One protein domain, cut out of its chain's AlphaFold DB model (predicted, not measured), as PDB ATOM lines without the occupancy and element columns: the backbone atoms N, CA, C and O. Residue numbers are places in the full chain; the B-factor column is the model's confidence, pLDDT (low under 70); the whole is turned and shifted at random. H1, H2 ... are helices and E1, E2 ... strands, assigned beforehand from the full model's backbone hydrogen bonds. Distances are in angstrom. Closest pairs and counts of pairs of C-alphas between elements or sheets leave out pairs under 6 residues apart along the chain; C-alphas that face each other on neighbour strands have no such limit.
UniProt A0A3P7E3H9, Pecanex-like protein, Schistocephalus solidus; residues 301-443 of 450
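What this domain is: This is residues 301 to 443 of the 450 residues of the protein "Pecanex-like protein" of Schistocephalus solidus (UniProt A0A3P7E3H9). H5 runs through the middle of a group of crossed helices, with H2, H3 and H4 packed on parts of it; H1 lies outside this group, near H2 and H5. Residues 319 to 328, of which 319 to 321 belong to H1, stick out, and residues 365 to 389 make a long loop paired in two short places with E1. The 143 printed residues hold five named helices and one named strand, in the order H1 H2 H3 E1 H4 H5, mostly helix. The whole is compact, with a radius of gyration of the C-alphas of 15.2 A and spans of 42 by 36 by 31 A.

How they stand to each other: H1, residues 301 to 321, is close to but not clearly touching H2, residues 328 to 344: C-alphas 314 and 338, the closest, are 7.0 A apart. H5, residues 424 to 443, is the hub. With residues 429 to 437 alone it touches H2, opposite ways at a steep tilt of 39 degrees; the closest C-alphas, of Leu 340 and Cys 429, are 6.2 A apart. It touches H3, residues 349 to 364, closest at C-alphas 364 and 427, 6.1 A, and H4, residues 393 to 409, closest at C-alphas 393 and 430, 6.4 A. Every O i to N i+4 pair is within hydrogen-bond range in H1, but 11 of 13 in H2, 10 of 12 in H3, 11 of 13 in H4 and 14 of 16 in H5.

Where its parts are: H1 starts at C-alpha 301 (20.039, -1.466, -32.383) and is 28.8 A long; H2 is 25.9 A, H3 18.0 A and H4 21.6 A. E1, residues 390 to 392, is 6.7 A. H5, 29.9 A, ends at C-alpha 443 (26.289, 8.372, -25.164).

The domain as a whole: The printed part has no cut. The links H3 to E1 and H4 to H5 are long. Mean pLDDT is 71.6 over the printed part and 49 in H1.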
ATOM      1  N   THR A 301      20.651  -2.645 -31.733       44.41
ATOM      2  CA  THR A 301      20.039  -1.466 -32.383       44.41
ATOM      3  C   THR A 301      18.646  -1.658 -32.948       44.41
ATOM      4  O   THR A 301      18.032  -0.644 -33.273       44.41
ATOM      5  N   ASP A 302      18.078  -2.859 -33.008       44.78
ATOM      6  CA  ASP A 302      16.638  -2.963 -33.291       44.78
ATOM      7  C   ASP A 302      15.816  -2.307 -32.165       44.78
ATOM      8  O   ASP A 302      14.844  -1.597 -32.426       44.78
ATOM      9  N   LEU A 303      16.304  -2.383 -30.920       45.56
ATOM     10  CA  LEU A 303      15.782  -1.603 -29.794       45.56
ATOM     11  C   LEU A 303      16.138  -0.113 -29.902       45.56
ATOM     12  O   LEU A 303      15.277   0.730 -29.670       45.56
ATOM     13  N   ARG A 304      17.361   0.248 -30.319       43.16
ATOM     14  CA  ARG A 304      17.763   1.661 -30.476       43.16
ATOM     15  C   ARG A 304      17.023   2.366 -31.616       43.16
ATOM     16  O   ARG A 304      16.735   3.543 -31.470       43.16
ATOM     17  N   LYS A 305      16.679   1.688 -32.716       43.19
ATOM     18  CA  LYS A 305      15.852   2.222 -33.814       43.19
ATOM     19  C   LYS A 305      14.407   2.423 -33.374       43.19
ATOM     20  O   LYS A 305      13.829   3.449 -33.711       43.19
ATOM     21  N   LEU A 306      13.856   1.501 -32.579       49.53
ATOM     22  CA  LEU A 306      12.550   1.683 -31.943       49.53
ATOM     23  C   LEU A 306      12.577   2.885 -30.985       49.53
ATOM     24  O   LEU A 306      11.701   3.737 -31.047       49.53
ATOM     25  N   VAL A 307      13.616   2.995 -30.153       50.28
ATOM     26  CA  VAL A 307      13.798   4.104 -29.204       50.28
ATOM     27  C   VAL A 307      14.066   5.428 -29.921       50.28
ATOM     28  O   VAL A 307      13.490   6.426 -29.523       50.28
ATOM     29  N   LEU A 308      14.854   5.463 -31.000       51.41
ATOM     30  CA  LEU A 308      15.080   6.654 -31.832       51.41
ATOM     31  C   LEU A 308      13.816   7.061 -32.589       51.41
ATOM     32  O   LEU A 308      13.519   8.246 -32.656       51.41
ATOM     33  N   ALA A 309      13.043   6.112 -33.119       50.22
ATOM     34  CA  ALA A 309      11.756   6.403 -33.748       50.22
ATOM     35  C   ALA A 309      10.755   6.971 -32.728       50.22
ATOM     36  O   ALA A 309      10.111   7.981 -33.003       50.22
ATOM     37  N   LEU A 310      10.690   6.385 -31.527       51.50
ATOM     38  CA  LEU A 310       9.886   6.895 -30.415       51.50
ATOM     39  C   LEU A 310      10.406   8.248 -29.903       51.50
ATOM     40  O   LEU A 310       9.602   9.113 -29.582       51.50
ATOM     41  N   PHE A 311      11.721   8.467 -29.880       56.22
ATOM     42  CA  PHE A 311      12.372   9.718 -29.481       56.22
ATOM     43  C   PHE A 311      12.130  10.842 -30.493       56.22
ATOM     44  O   PHE A 311      11.849  11.969 -30.101       56.22
ATOM     45  N   ILE A 312      12.181  10.544 -31.793       53.00
ATOM     46  CA  ILE A 312      11.868  11.491 -32.870       53.00
ATOM     47  C   ILE A 312      10.367  11.800 -32.875       53.00
ATOM     48  O   ILE A 312       9.995  12.963 -32.982       53.00
ATOM     49  N   GLN A 313       9.495  10.803 -32.683       51.44
ATOM     50  CA  GLN A 313       8.059  11.049 -32.506       51.44
ATOM     51  C   GLN A 313       7.763  11.869 -31.241       51.44
ATOM     52  O   GLN A 313       6.894  12.738 -31.279       51.44
ATOM     53  N   ALA A 314       8.484  11.629 -30.143       52.81
ATOM     54  CA  ALA A 314       8.334  12.349 -28.882       52.81
ATOM     55  C   ALA A 314       8.845  13.793 -28.963       52.81
ATOM     56  O   ALA A 314       8.170  14.696 -28.471       52.81
ATOM     57  N   SER A 315       9.987  14.032 -29.613       51.97
ATOM     58  CA  SER A 315      10.551  15.372 -29.796       51.97
ATOM     59  C   SER A 315       9.713  16.215 -30.759       51.97
ATOM     60  O   SER A 315       9.464  17.381 -30.466       51.97
ATOM     61  N   LEU A 316       9.169  15.623 -31.829       49.62
ATOM     62  CA  LEU A 316       8.189  16.287 -32.698       49.62
ATOM     63  C   LEU A 316       6.889  16.626 -31.958       49.62
ATOM     64  O   LEU A 316       6.367  17.722 -32.141       49.62
ATOM     65  N   LEU A 317       6.373  15.735 -31.102       50.56
ATOM     66  CA  LEU A 317       5.180  16.022 -30.295       50.56
ATOM     67  C   LEU A 317       5.439  17.106 -29.244       50.56
ATOM     68  O   LEU A 317       4.591  17.973 -29.057       50.56
ATOM     69  N   ALA A 318       6.602  17.090 -28.588       47.75
ATOM     70  CA  ALA A 318       7.003  18.120 -27.632       47.75
ATOM     71  C   ALA A 318       7.154  19.492 -28.311       47.75
ATOM     72  O   ALA A 318       6.666  20.491 -27.785       47.75
ATOM     73  N   PHE A 319       7.733  19.527 -29.517       44.56
ATOM     74  CA  PHE A 319       7.869  20.738 -30.329       44.56
ATOM     75  C   PHE A 319       6.515  21.275 -30.827       44.56
ATOM     76  O   PHE A 319       6.342  22.483 -30.964       44.56
ATOM     77  N   LEU A 320       5.533  20.397 -31.068       44.75
ATOM     78  CA  LEU A 320       4.194  20.790 -31.523       44.75
ATOM     79  C   LEU A 320       3.266  21.243 -30.378       44.75
ATOM     80  O   LEU A 320       2.306  21.967 -30.634       44.75
ATOM     81  N   HIS A 321       3.519  20.819 -29.132       48.94
ATOM     82  CA  HIS A 321       2.619  21.061 -27.992       48.94
ATOM     83  C   HIS A 321       3.141  22.055 -26.939       48.94
ATOM     84  O   HIS A 321       2.337  22.545 -26.143       48.94
ATOM     85  N   CYS A 322       4.437  22.389 -26.933       42.19
ATOM     86  CA  CYS A 322       5.032  23.359 -26.010       42.19
ATOM     87  C   CYS A 322       5.833  24.420 -26.786       42.19
ATOM     88  O   CYS A 322       6.889  24.149 -27.345       42.19
ATOM     89  N   VAL A 323       5.281  25.633 -26.836       42.50
ATOM     90  CA  VAL A 323       5.809  26.807 -27.557       42.50
ATOM     91  C   VAL A 323       7.036  27.422 -26.828       42.50
ATOM     92  O   VAL A 323       7.450  26.916 -25.788       42.50
ATOM     93  N   PRO A 324       7.649  28.490 -27.378       47.34
ATOM     94  CA  PRO A 324       9.040  28.565 -27.806       47.34
ATOM     95  C   PRO A 324      10.000  28.999 -26.679       47.34
ATOM     96  O   PRO A 324       9.591  29.554 -25.667       47.34
ATOM     97  N   SER A 325      11.304  28.839 -26.924       48.28
ATOM     98  CA  SER A 325      12.431  29.362 -26.130       48.28
ATOM     99  C   SER A 325      12.610  28.785 -24.720       48.28
ATOM    100  O   SER A 325      11.954  29.272 -23.821       48.28
ATOM    101  N   VAL A 326      13.552  27.839 -24.524       38.50
ATOM    102  CA  VAL A 326      14.651  27.880 -23.517       38.50
ATOM    103  C   VAL A 326      15.744  26.837 -23.892       38.50
ATOM    104  O   VAL A 326      15.455  25.800 -24.475       38.50
ATOM    105  N   ALA A 327      16.997  27.186 -23.574       39.25
ATOM    106  CA  ALA A 327      18.337  26.597 -23.764       39.25
ATOM    107  C   ALA A 327      18.581  25.079 -23.438       39.25
ATOM    108  O   ALA A 327      17.732  24.419 -22.842       39.25
ATOM    109  N   PRO A 328      19.773  24.509 -23.772       43.31
ATOM    110  CA  PRO A 328      19.995  23.063 -23.933       43.31
ATOM    111  C   PRO A 328      20.190  22.230 -22.651       43.31
ATOM    112  O   PRO A 328      20.320  21.012 -22.753       43.31
ATOM    113  N   LEU A 329      20.154  22.819 -21.449       36.75
ATOM    114  CA  LEU A 329      20.331  22.086 -20.179       36.75
ATOM    115  C   LEU A 329      19.088  21.257 -19.769       36.75
ATOM    116  O   LEU A 329      19.173  20.379 -18.920       36.75
ATOM    117  N   ILE A 330      17.936  21.488 -20.410       43.34
ATOM    118  CA  ILE A 330      16.643  20.826 -20.120       43.34
ATOM    119  C   ILE A 330      16.486  19.492 -20.888       43.34
ATOM    120  O   ILE A 330      15.517  18.749 -20.714       43.34
ATOM    121  N   THR A 331      17.455  19.126 -21.728       48.53
ATOM    122  CA  THR A 331      17.340  17.960 -22.618       48.53
ATOM    123  C   THR A 331      17.263  16.623 -21.872       48.53
ATOM    124  O   THR A 331      16.427  15.806 -22.242       48.53
ATOM    125  N   CYS A 332      17.999  16.400 -20.774       43.56
ATOM    126  CA  CYS A 332      17.910  15.127 -20.034       43.56
ATOM    127  C   CYS A 332      16.618  15.011 -19.194       43.56
ATOM    128  O   CYS A 332      15.945  13.977 -19.215       43.56
ATOM    129  N   LEU A 333      16.207  16.107 -18.544       46.50
ATOM    130  CA  LEU A 333      14.992  16.154 -17.722       46.50
ATOM    131  C   LEU A 333      13.719  15.975 -18.562       46.50
ATOM    132  O   LEU A 333      12.806  15.239 -18.184       46.50
ATOM    133  N   SER A 334      13.711  16.566 -19.761       57.78
ATOM    134  CA  SER A 334      12.631  16.379 -20.727       57.78
ATOM    135  C   SER A 334      12.527  14.931 -21.233       57.78
ATOM    136  O   SER A 334      11.420  14.468 -21.502       57.78
ATOM    137  N   CYS A 335      13.629  14.170 -21.295       60.75
ATOM    138  CA  CYS A 335      13.618  12.795 -21.805       60.75
ATOM    139  C   CYS A 335      12.892  11.823 -20.870       60.75
ATOM    140  O   CYS A 335      11.994  11.105 -21.315       60.75
ATOM    141  N   ILE A 336      13.236  11.812 -19.576       71.88
ATOM    142  CA  ILE A 336      12.602  10.906 -18.602       71.88
ATOM    143  C   ILE A 336      11.119  11.253 -18.468       71.88
ATOM    144  O   ILE A 336      10.266  10.374 -18.586       71.88
ATOM    145  N   GLN A 337      10.785  12.538 -18.334       74.12
ATOM    146  CA  GLN A 337       9.395  12.993 -18.266       74.12
ATOM    147  C   GLN A 337       8.582  12.581 -19.510       74.12
ATOM    148  O   GLN A 337       7.441  12.128 -19.371       74.12
ATOM    149  N   CYS A 338       9.165  12.645 -20.712       70.50
ATOM    150  CA  CYS A 338       8.517  12.171 -21.936       70.50
ATOM    151  C   CYS A 338       8.286  10.653 -21.934       70.50
ATOM    152  O   CYS A 338       7.184  10.199 -22.253       70.50
ATOM    153  N   VAL A 339       9.282   9.850 -21.546       74.25
ATOM    154  CA  VAL A 339       9.127   8.387 -21.475       74.25
ATOM    155  C   VAL A 339       8.033   8.000 -20.477       74.25
ATOM    156  O   VAL A 339       7.202   7.133 -20.766       74.25
ATOM    157  N   LEU A 340       7.970   8.680 -19.332       82.69
ATOM    158  CA  LEU A 340       6.932   8.460 -18.324       82.69
ATOM    159  C   LEU A 340       5.539   8.814 -18.854       82.69
ATOM    160  O   LEU A 340       4.594   8.046 -18.667       82.69
ATOM    161  N   TYR A 341       5.416   9.913 -19.600       80.06
ATOM    162  CA  TYR A 341       4.163  10.292 -20.253       80.06
ATOM    163  C   TYR A 341       3.649   9.212 -21.221       80.06
ATOM    164  O   TYR A 341       2.458   8.884 -21.207       80.06
ATOM    165  N   PHE A 342       4.529   8.609 -22.029       76.19
ATOM    166  CA  PHE A 342       4.148   7.512 -22.927       76.19
ATOM    167  C   PHE A 342       3.856   6.209 -22.186       76.19
ATOM    168  O   PHE A 342       2.895   5.522 -22.532       76.19
ATOM    169  N   THR A 343       4.623   5.901 -21.139       81.44
ATOM    170  CA  THR A 343       4.397   4.728 -20.279       81.44
ATOM    171  C   THR A 343       2.976   4.730 -19.724       81.44
ATOM    172  O   THR A 343       2.239   3.754 -19.846       81.44
ATOM    173  N   VAL A 344       2.535   5.873 -19.205       82.56
ATOM    174  CA  VAL A 344       1.193   6.039 -18.637       82.56
ATOM    175  C   VAL A 344       0.079   5.950 -19.697       82.56
ATOM    176  O   VAL A 344      -1.081   5.676 -19.381       82.56
ATOM    177  N   ARG A 345       0.409   6.129 -20.980       78.44
ATOM    178  CA  ARG A 345      -0.525   6.054 -22.118       78.44
ATOM    179  C   ARG A 345      -0.470   4.734 -22.883       78.44
ATOM    180  O   ARG A 345      -1.166   4.598 -23.891       78.44
ATOM    181  N   LEU A 346       0.311   3.761 -22.412       77.25
ATOM    182  CA  LEU A 346       0.374   2.435 -23.018       77.25
ATOM    183  C   LEU A 346      -1.034   1.814 -23.123       77.25
ATOM    184  O   LEU A 346      -1.823   1.888 -22.172       77.25
ATOM    185  N   PRO A 347      -1.369   1.183 -24.265       76.56
ATOM    186  CA  PRO A 347      -2.620   0.456 -24.399       76.56
ATOM    187  C   PRO A 347      -2.609  -0.778 -23.490       76.56
ATOM    188  O   PRO A 347      -1.603  -1.490 -23.394       76.56
ATOM    189  N   ASN A 348      -3.755  -1.041 -22.860       81.38
ATOM    190  CA  ASN A 348      -3.970  -2.156 -21.933       81.38
ATOM    191  C   ASN A 348      -3.009  -2.148 -20.728       81.38
ATOM    192  O   ASN A 348      -2.579  -3.208 -20.272       81.38
ATOM    193  N   LEU A 349      -2.665  -0.959 -20.211       82.38
ATOM    194  CA  LEU A 349      -1.700  -0.802 -19.117       82.38
ATOM    195  C   LEU A 349      -2.064  -1.634 -17.877       82.38
ATOM    196  O   LEU A 349      -1.183  -2.285 -17.333       82.38
ATOM    197  N   ALA A 350      -3.345  -1.698 -17.497       83.56
ATOM    198  CA  ALA A 350      -3.810  -2.517 -16.371       83.56
ATOM    199  C   ALA A 350      -3.423  -4.003 -16.524       83.56
ATOM    200  O   ALA A 350      -2.707  -4.537 -15.688       83.56
ATOM    201  N   SER A 351      -3.752  -4.628 -17.662       82.81
ATOM    202  CA  SER A 351      -3.388  -6.034 -17.922       82.81
ATOM    203  C   SER A 351      -1.876  -6.289 -17.957       82.81
ATOM    204  O   SER A 351      -1.416  -7.385 -17.656       82.81
ATOM    205  N   ARG A 352      -1.085  -5.277 -18.338       81.56
ATOM    206  CA  ARG A 352       0.381  -5.367 -18.353       81.56
ATOM    207  C   ARG A 352       0.961  -5.242 -16.952       81.56
ATOM    208  O   ARG A 352       1.951  -5.904 -16.671       81.56
ATOM    209  N   LEU A 353       0.366  -4.408 -16.102       86.69
ATOM    210  CA  LEU A 353       0.730  -4.317 -14.690       86.69
ATOM    211  C   LEU A 353       0.433  -5.635 -13.975       86.69
ATOM    212  O   LEU A 353       1.297  -6.106 -13.246       86.69
ATOM    213  N   ASP A 354      -0.710  -6.263 -14.264       83.75
ATOM    214  CA  ASP A 354      -1.053  -7.585 -13.724       83.75
ATOM    215  C   ASP A 354      -0.069  -8.664 -14.202       83.75
ATOM    216  O   ASP A 354       0.413  -9.463 -13.411       83.75
ATOM    217  N   ALA A 355       0.304  -8.660 -15.486       85.12
ATOM    218  CA  ALA A 355       1.277  -9.616 -16.021       85.12
ATOM    219  C   ALA A 355       2.710  -9.413 -15.486       85.12
ATOM    220  O   ALA A 355       3.525 -10.333 -15.541       85.12
ATOM    221  N   LEU A 356       3.040  -8.205 -15.022       83.25
ATOM    222  CA  LEU A 356       4.369  -7.837 -14.526       83.25
ATOM    223  C   LEU A 356       4.428  -7.732 -12.996       83.25
ATOM    224  O   LEU A 356       5.489  -7.389 -12.474       83.25
ATOM    225  N   SER A 357       3.333  -8.012 -12.281       85.88
ATOM    226  CA  SER A 357       3.216  -7.785 -10.835       85.88
ATOM    227  C   SER A 357       4.343  -8.454 -10.058       85.88
ATOM    228  O   SER A 357       5.033  -7.791  -9.284       85.88
ATOM    229  N   ASP A 358       4.581  -9.735 -10.330       82.00
ATOM    230  CA  ASP A 358       5.537 -10.559  -9.589       82.00
ATOM    231  C   ASP A 358       6.967 -10.040  -9.778       82.00
ATOM    232  O   ASP A 358       7.710  -9.860  -8.816       82.00
ATOM    233  N   VAL A 359       7.321  -9.685 -11.017       84.00
ATOM    234  CA  VAL A 359       8.650  -9.163 -11.367       84.00
ATOM    235  C   VAL A 359       8.876  -7.773 -10.775       84.00
ATOM    236  O   VAL A 359       9.972  -7.469 -10.297       84.00
ATOM    237  N   LEU A 360       7.857  -6.910 -10.822       84.75
ATOM    238  CA  LEU A 360       7.952  -5.546 -10.310       84.75
ATOM    239  C   LEU A 360       8.092  -5.527  -8.788       84.75
ATOM    240  O   LEU A 360       8.898  -4.754  -8.266       84.75
ATOM    241  N   LEU A 361       7.350  -6.391  -8.095       84.88
ATOM    242  CA  LEU A 361       7.436  -6.521  -6.646       84.88
ATOM    243  C   LEU A 361       8.788  -7.113  -6.224       84.88
ATOM    244  O   LEU A 361       9.478  -6.530  -5.391       84.88
ATOM    245  N   GLU A 362       9.236  -8.202  -6.850       83.81
ATOM    246  CA  GLU A 362      10.491  -8.867  -6.475       83.81
ATOM    247  C   GLU A 362      11.735  -7.983  -6.693       83.81
ATOM    248  O   GLU A 362      12.662  -7.966  -5.873       83.81
ATOM    249  N   LYS A 363      11.790  -7.258  -7.819       79.38
ATOM    250  CA  LYS A 363      13.009  -6.549  -8.236       79.38
ATOM    251  C   LYS A 363      13.070  -5.094  -7.805       79.38
ATOM    252  O   LYS A 363      14.169  -4.605  -7.562       79.38
ATOM    253  N   PHE A 364      11.929  -4.413  -7.731       82.44
ATOM    254  CA  PHE A 364      11.896  -2.957  -7.589       82.44
ATOM    255  C   PHE A 364      11.190  -2.480  -6.319       82.44
ATOM    256  O   PHE A 364      11.159  -1.275  -6.089       82.44
ATOM    257  N   THR A 365      10.640  -3.368  -5.483       78.94
ATOM    258  CA  THR A 365      10.050  -2.980  -4.191       78.94
ATOM    259  C   THR A 365      10.835  -3.541  -3.004       78.94
ATOM    260  O   THR A 365      11.316  -4.671  -3.056       78.94
ATOM    261  N   GLY A 366      10.983  -2.730  -1.952       76.31
ATOM    262  CA  GLY A 366      11.776  -3.026  -0.751       76.31
ATOM    263  C   GLY A 366      12.892  -2.002  -0.519       76.31
ATOM    264  O   GLY A 366      13.479  -1.503  -1.477       76.31
ATOM    265  N   ASP A 367      13.183  -1.701   0.747       69.25
ATOM    266  CA  ASP A 367      14.166  -0.674   1.136       69.25
ATOM    267  C   ASP A 367      15.615  -1.081   0.797       69.25
ATOM    268  O   ASP A 367      16.466  -0.227   0.562       69.25
ATOM    269  N   ASP A 368      15.871  -2.384   0.656       70.12
ATOM    270  CA  ASP A 368      17.180  -2.944   0.291       70.12
ATOM    271  C   ASP A 368      17.459  -2.912  -1.229       70.12
ATOM    272  O   ASP A 368      18.518  -3.345  -1.691       70.12
ATOM    273  N   LYS A 369      16.500  -2.452  -2.045       76.88
ATOM    274  CA  LYS A 369      16.600  -2.438  -3.514       76.88
ATOM    275  C   LYS A 369      17.101  -1.079  -4.002       76.88
ATOM    276  O   LYS A 369      16.327  -0.180  -4.327       76.88
ATOM    277  N   LEU A 370      18.423  -0.972  -4.064       81.56
ATOM    278  CA  LEU A 370      19.188   0.189  -4.519       81.56
ATOM    279  C   LEU A 370      19.952  -0.138  -5.811       81.56
ATOM    280  O   LEU A 370      20.518  -1.223  -5.942       81.56
ATOM    281  N   ASP A 371      19.939   0.788  -6.774       78.94
ATOM    282  CA  ASP A 371      20.643   0.635  -8.051       78.94
ATOM    283  C   ASP A 371      21.909   1.510  -8.051       78.94
ATOM    284  O   ASP A 371      21.829   2.740  -8.024       78.94
ATOM    285  N   LEU A 372      23.073   0.854  -8.025       81.69
ATOM    286  CA  LEU A 372      24.410   1.463  -7.904       81.69
ATOM    287  C   LEU A 372      25.158   1.509  -9.243       81.69
ATOM    288  O   LEU A 372      26.389   1.511  -9.279       81.69
ATOM    289  N   ASP A 373      24.433   1.447 -10.358       73.94
ATOM    290  CA  ASP A 373      25.049   1.507 -11.678       73.94
ATOM    291  C   ASP A 373      25.853   2.812 -11.846       73.94
ATOM    292  O   ASP A 373      25.294   3.893 -11.637       73.94
ATOM    293  N   PRO A 374      27.138   2.750 -12.250       69.44
ATOM    294  CA  PRO A 374      27.983   3.934 -12.419       69.44
ATOM    295  C   PRO A 374      27.499   4.891 -13.517       69.44
ATOM    296  O   PRO A 374      28.044   5.984 -13.656       69.44
ATOM    297  N   VAL A 375      26.502   4.491 -14.315       66.50
ATOM    298  CA  VAL A 375      25.813   5.380 -15.256       66.50
ATOM    299  C   VAL A 375      25.062   6.512 -14.539       66.50
ATOM    300  O   VAL A 375      24.914   7.584 -15.123       66.50
ATOM    301  N   PHE A 376      24.602   6.303 -13.302       72.50
ATOM    302  CA  PHE A 376      23.860   7.318 -12.555       72.50
ATOM    303  C   PHE A 376      24.794   8.330 -11.891       72.50
ATOM    304  O   PHE A 376      25.807   7.968 -11.293       72.50
ATOM    305  N   SER A 377      24.447   9.613 -11.965       69.75
ATOM    306  CA  SER A 377      25.262  10.691 -11.407       69.75
ATOM    307  C   SER A 377      24.412  11.845 -10.906       69.75
ATOM    308  O   SER A 377      23.519  12.315 -11.605       69.75
ATOM    309  N   LYS A 378      24.798  12.418  -9.760       72.81
ATOM    310  CA  LYS A 378      24.232  13.666  -9.217       72.81
ATOM    311  C   LYS A 378      24.172  14.808 -10.241       72.81
ATOM    312  O   LYS A 378      23.333  15.693 -10.133       72.81
ATOM    313  N   THR A 379      25.086  14.832 -11.213       60.12
ATOM    314  CA  THR A 379      25.137  15.898 -12.225       60.12
ATOM    315  C   THR A 379      23.992  15.810 -13.235       60.12
ATOM    316  O   THR A 379      23.586  16.838 -13.770       60.12
ATOM    317  N   PHE A 380      23.482  14.606 -13.506       63.88
ATOM    318  CA  PHE A 380      22.507  14.354 -14.573       63.88
ATOM    319  C   PHE A 380      21.175  13.782 -14.069       63.88
ATOM    320  O   PHE A 380      20.168  13.914 -14.764       63.88
ATOM    321  N   ASP A 381      21.160  13.186 -12.876       72.75
ATOM    322  CA  ASP A 381      20.017  12.509 -12.269       72.75
ATOM    323  C   ASP A 381      19.548  13.257 -11.014       72.75
ATOM    324  O   ASP A 381      20.235  13.294  -9.993       72.75
ATOM    325  N   GLU A 382      18.349  13.841 -11.071       76.00
ATOM    326  CA  GLU A 382      17.755  14.568  -9.935       76.00
ATOM    327  C   GLU A 382      17.309  13.640  -8.794       76.00
ATOM    328  O   GLU A 382      17.214  14.058  -7.640       76.00
ATOM    329  N   ASP A 383      17.035  12.373  -9.105       84.31
ATOM    330  CA  ASP A 383      16.669  11.327  -8.152       84.31
ATOM    331  C   ASP A 383      17.878  10.550  -7.604       84.31
ATOM    332  O   ASP A 383      17.704   9.514  -6.960       84.31
ATOM    333  N   TYR A 384      19.097  11.040  -7.841       82.44
ATOM    334  CA  TYR A 384      20.313  10.467  -7.276       82.44
ATOM    335  C   TYR A 384      20.384  10.705  -5.760       82.44
ATOM    336  O   TYR A 384      20.272  11.838  -5.287       82.44
ATOM    337  N   ASP A 385      20.596   9.637  -4.995       83.31
ATOM    338  CA  ASP A 385      20.764   9.672  -3.545       83.31
ATOM    339  C   ASP A 385      22.255   9.614  -3.181       83.31
ATOM    340  O   ASP A 385      22.931   8.595  -3.345       83.31
ATOM    341  N   GLU A 386      22.780  10.725  -2.664       80.56
ATOM    342  CA  GLU A 386      24.182  10.852  -2.249       80.56
ATOM    343  C   GLU A 386      24.542   9.976  -1.048       80.56
ATOM    344  O   GLU A 386      25.706   9.605  -0.902       80.56
ATOM    345  N   HIS A 387      23.575   9.630  -0.193       80.94
ATOM    346  CA  HIS A 387      23.839   8.824   0.997       80.94
ATOM    347  C   HIS A 387      24.119   7.363   0.649       80.94
ATOM    348  O   HIS A 387      24.899   6.702   1.335       80.94
ATOM    349  N   VAL A 388      23.494   6.878  -0.423       81.44
ATOM    350  CA  VAL A 388      23.608   5.495  -0.904       81.44
ATOM    351  C   VAL A 388      24.498   5.403  -2.152       81.44
ATOM    352  O   VAL A 388      24.893   4.309  -2.540       81.44
ATOM    353  N   ALA A 389      24.872   6.546  -2.741       80.56
ATOM    354  CA  ALA A 389      25.630   6.654  -3.988       80.56
ATOM    355  C   ALA A 389      24.963   5.906  -5.158       80.56
ATOM    356  O   ALA A 389      25.611   5.165  -5.896       80.56
ATOM    357  N   GLY A 390      23.652   6.098  -5.314       83.88
ATOM    358  CA  GLY A 390      22.875   5.459  -6.370       83.88
ATOM    359  C   GLY A 390      21.446   5.972  -6.437       83.88
ATOM    360  O   GLY A 390      21.101   6.983  -5.828       83.88
ATOM    361  N   VAL A 391      20.597   5.269  -7.180       86.88
ATOM    362  CA  VAL A 391      19.191   5.645  -7.354       86.88
ATOM    363  C   VAL A 391      18.296   4.675  -6.600       86.88
ATOM    364  O   VAL A 391      18.408   3.456  -6.745       86.88
ATOM    365  N   THR A 392      17.342   5.219  -5.847       89.38
ATOM    366  CA  THR A 392      16.335   4.441  -5.122       89.38
ATOM    367  C   THR A 392      14.936   4.721  -5.657       89.38
ATOM    368  O   THR A 392      14.630   5.814  -6.141       89.38
ATOM    369  N   ARG A 393      14.038   3.739  -5.529       89.12
ATOM    370  CA  ARG A 393      12.624   3.918  -5.890       89.12
ATOM    371  C   ARG A 393      11.974   5.057  -5.102       89.12
ATOM    372  O   ARG A 393      11.152   5.783  -5.652       89.12
ATOM    373  N   VAL A 394      12.322   5.204  -3.824       88.56
ATOM    374  CA  VAL A 394      11.771   6.248  -2.947       88.56
ATOM    375  C   VAL A 394      12.115   7.632  -3.493       88.56
ATOM    376  O   VAL A 394      11.223   8.461  -3.682       88.56
ATOM    377  N   GLN A 395      13.386   7.854  -3.826       87.88
ATOM    378  CA  GLN A 395      13.840   9.127  -4.372       87.88
ATOM    379  C   GLN A 395      13.273   9.374  -5.782       87.88
ATOM    380  O   GLN A 395      12.826  10.482  -6.076       87.88
ATOM    381  N   PHE A 396      13.151   8.335  -6.614       89.94
ATOM    382  CA  PHE A 396      12.493   8.435  -7.921       89.94
ATOM    383  C   PHE A 396      11.023   8.870  -7.812       89.94
ATOM    384  O   PHE A 396      10.582   9.774  -8.521       89.94
ATOM    385  N   VAL A 397      10.245   8.248  -6.917       90.44
ATOM    386  CA  VAL A 397       8.827   8.594  -6.711       90.44
ATOM    387  C   VAL A 397       8.686  10.007  -6.148       90.44
ATOM    388  O   VAL A 397       7.754  10.718  -6.527       90.44
ATOM    389  N   ARG A 398       9.624  10.449  -5.304       89.50
ATOM    390  CA  ARG A 398       9.661  11.820  -4.785       89.50
ATOM    391  C   ARG A 398       9.849  12.859  -5.894       89.50
ATOM    392  O   ARG A 398       9.186  13.889  -5.855       89.50
ATOM    393  N   VAL A 399      10.720  12.590  -6.866       86.69
ATOM    394  CA  VAL A 399      11.034  13.525  -7.960       86.69
ATOM    395  C   VAL A 399       9.986  13.469  -9.077       86.69
ATOM    396  O   VAL A 399       9.467  14.499  -9.500       86.69
ATOM    397  N   TYR A 400       9.619  12.273  -9.547       86.06
ATOM    398  CA  TYR A 400       8.782  12.102 -10.744       86.06
ATOM    399  C   TYR A 400       7.324  11.721 -10.460       86.06
ATOM    400  O   TYR A 400       6.499  11.710 -11.379       86.06
ATOM    401  N   GLY A 401       6.962  11.414  -9.213       86.62
ATOM    402  CA  GLY A 401       5.631  10.909  -8.869       86.62
ATOM    403  C   GLY A 401       4.497  11.884  -9.190       86.62
ATOM    404  O   GLY A 401       3.445  11.463  -9.670       86.62
ATOM    405  N   GLU A 402       4.692  13.188  -8.975       86.62
ATOM    406  CA  GLU A 402       3.687  14.206  -9.318       86.62
ATOM    407  C   GLU A 402       3.448  14.279 -10.832       86.62
ATOM    408  O   GLU A 402       2.300  14.266 -11.283       86.62
ATOM    409  N   TRP A 403       4.522  14.232 -11.625       85.31
ATOM    410  CA  TRP A 403       4.437  14.200 -13.083       85.31
ATOM    411  C   TRP A 403       3.695  12.959 -13.595       85.31
ATOM    412  O   TRP A 403       2.829  13.067 -14.466       85.31
ATOM    413  N   ILE A 404       3.970  11.779 -13.029       86.69
ATOM    414  CA  ILE A 404       3.282  10.532 -13.396       86.69
ATOM    415  C   ILE A 404       1.779  10.645 -13.110       86.69
ATOM    416  O   ILE A 404       0.962  10.317 -13.976       86.69
ATOM    417  N   ARG A 405       1.400  11.158 -11.932       88.50
ATOM    418  CA  ARG A 405      -0.011  11.364 -11.555       88.50
ATOM    419  C   ARG A 405      -0.703  12.359 -12.485       88.50
ATOM    420  O   ARG A 405      -1.809  12.092 -12.950       88.50
ATOM    421  N   TYR A 406      -0.033  13.456 -12.821       82.44
ATOM    422  CA  TYR A 406      -0.530  14.434 -13.786       82.44
ATOM    423  C   TYR A 406      -0.770  13.816 -15.175       82.44
ATOM    424  O   TYR A 406      -1.824  14.017 -15.785       82.44
ATOM    425  N   CYS A 407       0.175  13.009 -15.665       81.81
ATOM    426  CA  CYS A 407       0.039  12.292 -16.935       81.81
ATOM    427  C   CYS A 407      -1.136  11.307 -16.920       81.81
ATOM    428  O   CYS A 407      -1.847  11.179 -17.922       81.81
ATOM    429  N   LEU A 408      -1.353  10.637 -15.785       85.50
ATOM    430  CA  LEU A 408      -2.416   9.651 -15.596       85.50
ATOM    431  C   LEU A 408      -3.801  10.300 -15.608       85.50
ATOM    432  O   LEU A 408      -4.690   9.822 -16.309       85.50
ATOM    433  N   GLN A 409      -3.958  11.434 -14.921       83.00
ATOM    434  CA  GLN A 409      -5.205  12.208 -14.903       83.00
ATOM    435  C   GLN A 409      -5.612  12.706 -16.295       83.00
ATOM    436  O   GLN A 409      -6.796  12.794 -16.608       83.00
ATOM    437  N   ARG A 410      -4.635  13.003 -17.161       78.25
ATOM    438  CA  ARG A 410      -4.875  13.424 -18.551       78.25
ATOM    439  C   ARG A 410      -5.023  12.265 -19.539       78.25
ATOM    440  O   ARG A 410      -5.167  12.505 -20.740       78.25
ATOM    441  N   SER A 411      -4.963  11.018 -19.077       76.56
ATOM    442  CA  SER A 411      -5.146   9.837 -19.917       76.56
ATOM    443  C   SER A 411      -6.609   9.401 -19.920       76.56
ATOM    444  O   SER A 411      -7.112   8.885 -18.929       76.56
ATOM    445  N   LEU A 412      -7.282   9.527 -21.069       72.62
ATOM    446  CA  LEU A 412      -8.689   9.124 -21.239       72.62
ATOM    447  C   LEU A 412      -8.941   7.617 -21.027       72.62
ATOM    448  O   LEU A 412     -10.085   7.216 -20.856       72.62
ATOM    449  N   ARG A 413      -7.898   6.776 -21.091       76.12
ATOM    450  CA  ARG A 413      -8.017   5.304 -21.043       76.12
ATOM    451  C   ARG A 413      -7.581   4.683 -19.718       76.12
ATOM    452  O   ARG A 413      -8.040   3.600 -19.390       76.12
ATOM    453  N   ASN A 414      -6.684   5.350 -18.992       80.50
ATOM    454  CA  ASN A 414      -5.949   4.758 -17.870       80.50
ATOM    455  C   ASN A 414      -6.165   5.514 -16.543       80.50
ATOM    456  O   ASN A 414      -5.510   5.196 -15.558       80.50
ATOM    457  N   CYS A 415      -7.073   6.496 -16.485       74.19
ATOM    458  CA  CYS A 415      -7.274   7.365 -15.316       74.19
ATOM    459  C   CYS A 415      -7.717   6.645 -14.026       74.19
ATOM    460  O   CYS A 415      -7.675   7.248 -12.960       74.19
ATOM    461  N   SER A 416      -8.156   5.384 -14.111       79.12
ATOM    462  CA  SER A 416      -8.617   4.571 -12.977       79.12
ATOM    463  C   SER A 416      -7.537   3.676 -12.355       79.12
ATOM    464  O   SER A 416      -7.853   2.880 -11.475       79.12
ATOM    465  N   ILE A 417      -6.293   3.734 -12.838       85.12
ATOM    466  CA  ILE A 417      -5.184   2.914 -12.326       85.12
ATOM    467  C   ILE A 417      -4.665   3.506 -11.010       85.12
ATOM    468  O   ILE A 417      -4.592   4.724 -10.865       85.12
ATOM    469  N   ASP A 418      -4.283   2.646 -10.063       86.00
ATOM    470  CA  ASP A 418      -3.717   3.092  -8.791       86.00
ATOM    471  C   ASP A 418      -2.390   3.849  -8.995       86.00
ATOM    472  O   ASP A 418      -1.481   3.385  -9.687       86.00
ATOM    473  N   SER A 419      -2.291   5.024  -8.373       85.38
ATOM    474  CA  SER A 419      -1.138   5.925  -8.430       85.38
ATOM    475  C   SER A 419      -0.581   6.276  -7.047       85.38
ATOM    476  O   SER A 419       0.071   7.317  -6.877       85.38
ATOM    477  N   THR A 420      -0.870   5.448  -6.038       88.19
ATOM    478  CA  THR A 420      -0.233   5.523  -4.717       88.19
ATOM    479  C   THR A 420       1.285   5.346  -4.826       88.19
ATOM    480  O   THR A 420       1.806   4.798  -5.800       88.19
ATOM    481  N   GLU A 421       2.033   5.803  -3.822       84.81
ATOM    482  CA  GLU A 421       3.501   5.699  -3.807       84.81
ATOM    483  C   GLU A 421       4.009   4.254  -3.813       84.81
ATOM    484  O   GLU A 421       5.142   4.010  -4.216       84.81
ATOM    485  N   GLN A 422       3.179   3.288  -3.413       83.88
ATOM    486  CA  GLN A 422       3.481   1.853  -3.423       83.88
ATOM    487  C   GLN A 422       2.878   1.116  -4.630       83.88
ATOM    488  O   GLN A 422       3.078  -0.087  -4.775       83.88
ATOM    489  N   SER A 423       2.190   1.827  -5.527       89.25
ATOM    490  CA  SER A 423       1.543   1.218  -6.689       89.25
ATOM    491  C   SER A 423       2.541   0.540  -7.637       89.25
ATOM    492  O   SER A 423       3.686   0.980  -7.818       89.25
ATOM    493  N   LEU A 424       2.062  -0.507  -8.317       86.44
ATOM    494  CA  LEU A 424       2.789  -1.185  -9.396       86.44
ATOM    495  C   LEU A 424       3.108  -0.232 -10.555       86.44
ATOM    496  O   LEU A 424       4.136  -0.388 -11.211       86.44
ATOM    497  N   LEU A 425       2.268   0.787 -10.774       89.56
ATOM    498  CA  LEU A 425       2.501   1.828 -11.772       89.56
ATOM    499  C   LEU A 425       3.788   2.608 -11.476       89.56
ATOM    500  O   LEU A 425       4.605   2.801 -12.374       89.56
ATOM    501  N   MET A 426       3.995   3.020 -10.222       91.12
ATOM    502  CA  MET A 426       5.210   3.733  -9.823       91.12
ATOM    503  C   MET A 426       6.457   2.855  -9.975       91.12
ATOM    504  O   MET A 426       7.484   3.332 -10.453       91.12
ATOM    505  N   SER A 427       6.357   1.562  -9.653       89.38
ATOM    506  CA  SER A 427       7.456   0.602  -9.838       89.38
ATOM    507  C   SER A 427       7.776   0.349 -11.317       89.38
ATOM    508  O   SER A 427       8.945   0.272 -11.687       89.38
ATOM    509  N   LEU A 428       6.760   0.280 -12.183       86.56
ATOM    510  CA  LEU A 428       6.946   0.161 -13.631       86.56
ATOM    511  C   LEU A 428       7.617   1.412 -14.216       86.56
ATOM    512  O   LEU A 428       8.572   1.304 -14.983       86.56
ATOM    513  N   CYS A 429       7.137   2.597 -13.835       88.25
ATOM    514  CA  CYS A 429       7.716   3.877 -14.233       88.25
ATOM    515  C   CYS A 429       9.179   4.005 -13.791       88.25
ATOM    516  O   CYS A 429      10.013   4.458 -14.573       88.25
ATOM    517  N   TYR A 430       9.502   3.550 -12.577       89.12
ATOM    518  CA  TYR A 430      10.874   3.493 -12.083       89.12
ATOM    519  C   TYR A 430      11.749   2.557 -12.927       89.12
ATOM    520  O   TYR A 430      12.793   2.976 -13.425       89.12
ATOM    521  N   ALA A 431      11.295   1.326 -13.180       84.50
ATOM    522  CA  ALA A 431      12.027   0.353 -13.994       84.50
ATOM    523  C   ALA A 431      12.295   0.863 -15.423       84.50
ATOM    524  O   ALA A 431      13.404   0.733 -15.945       84.50
ATOM    525  N   ILE A 432      11.296   1.492 -16.046       80.06
ATOM    526  CA  ILE A 432      11.427   2.089 -17.380       80.06
ATOM    527  C   ILE A 432      12.350   3.313 -17.346       80.06
ATOM    528  O   ILE A 432      13.136   3.505 -18.276       80.06
ATOM    529  N   GLY A 433      12.308   4.118 -16.282       79.75
ATOM    530  CA  GLY A 433      13.222   5.242 -16.077       79.75
ATOM    531  C   GLY A 433      14.684   4.799 -15.970       79.75
ATOM    532  O   GLY A 433      15.548   5.377 -16.628       79.75
ATOM    533  N   LEU A 434      14.967   3.738 -15.206       80.06
ATOM    534  CA  LEU A 434      16.306   3.140 -15.112       80.06
ATOM    535  C   LEU A 434      16.780   2.601 -16.467       80.06
ATOM    536  O   LEU A 434      17.894   2.897 -16.898       80.06
ATOM    537  N   LEU A 435      15.926   1.845 -17.165       75.62
ATOM    538  CA  LEU A 435      16.239   1.302 -18.490       75.62
ATOM    539  C   LEU A 435      16.555   2.419 -19.491       75.62
ATOM    540  O   LEU A 435      17.557   2.355 -20.196       75.62
ATOM    541  N   SER A 436      15.725   3.462 -19.520       69.12
ATOM    542  CA  SER A 436      15.883   4.591 -20.442       69.12
ATOM    543  C   SER A 436      17.205   5.313 -20.217       69.12
ATOM    544  O   SER A 436      17.919   5.602 -21.173       69.12
ATOM    545  N   ARG A 437      17.573   5.543 -18.953       70.44
ATOM    546  CA  ARG A 437      18.846   6.167 -18.590       70.44
ATOM    547  C   ARG A 437      20.050   5.311 -18.942       70.44
ATOM    548  O   ARG A 437      20.993   5.835 -19.514       70.44
ATOM    549  N   ARG A 438      20.003   3.996 -18.718       67.50
ATOM    550  CA  ARG A 438      21.061   3.070 -19.164       67.50
ATOM    551  C   ARG A 438      21.234   3.072 -20.682       67.50
ATOM    552  O   ARG A 438      22.356   3.047 -21.178       67.50
ATOM    553  N   CYS A 439      20.133   3.161 -21.427       57.50
ATOM    554  CA  CYS A 439      20.182   3.297 -22.881       57.50
ATOM    555  C   CYS A 439      20.777   4.642 -23.338       57.50
ATOM    556  O   CYS A 439      21.396   4.691 -24.400       57.50
ATOM    557  N   LEU A 440      20.600   5.717 -22.561       53.91
ATOM    558  CA  LEU A 440      21.137   7.052 -22.856       53.91
ATOM    559  C   LEU A 440      22.591   7.231 -22.384       53.91
ATOM    560  O   LEU A 440      23.385   7.864 -23.077       53.91
ATOM    561  N   GLY A 441      22.963   6.634 -21.251       50.09
ATOM    562  CA  GLY A 441      24.268   6.764 -20.598       50.09
ATOM    563  C   GLY A 441      25.447   6.256 -21.426       50.09
ATOM    564  O   GLY A 441      26.562   6.752 -21.282       50.09
ATOM    565  N   GLY A 442      25.197   5.348 -22.375       45.31
ATOM    566  CA  GLY A 442      26.193   4.929 -23.369       45.31
ATOM    567  C   GLY A 442      26.622   6.033 -24.348       45.31
ATOM    568  O   GLY A 442      27.530   5.809 -25.141       45.31
ATOM    569  N   VAL A 443      25.972   7.204 -24.321       39.16
ATOM    570  CA  VAL A 443      26.289   8.372 -25.164       39.16
ATOM    571  C   VAL A 443      26.934   9.512 -24.355       39.16
ATOM    572  O   VAL A 443      27.625  10.344 -24.934       39.16
TER     573      VAL A 443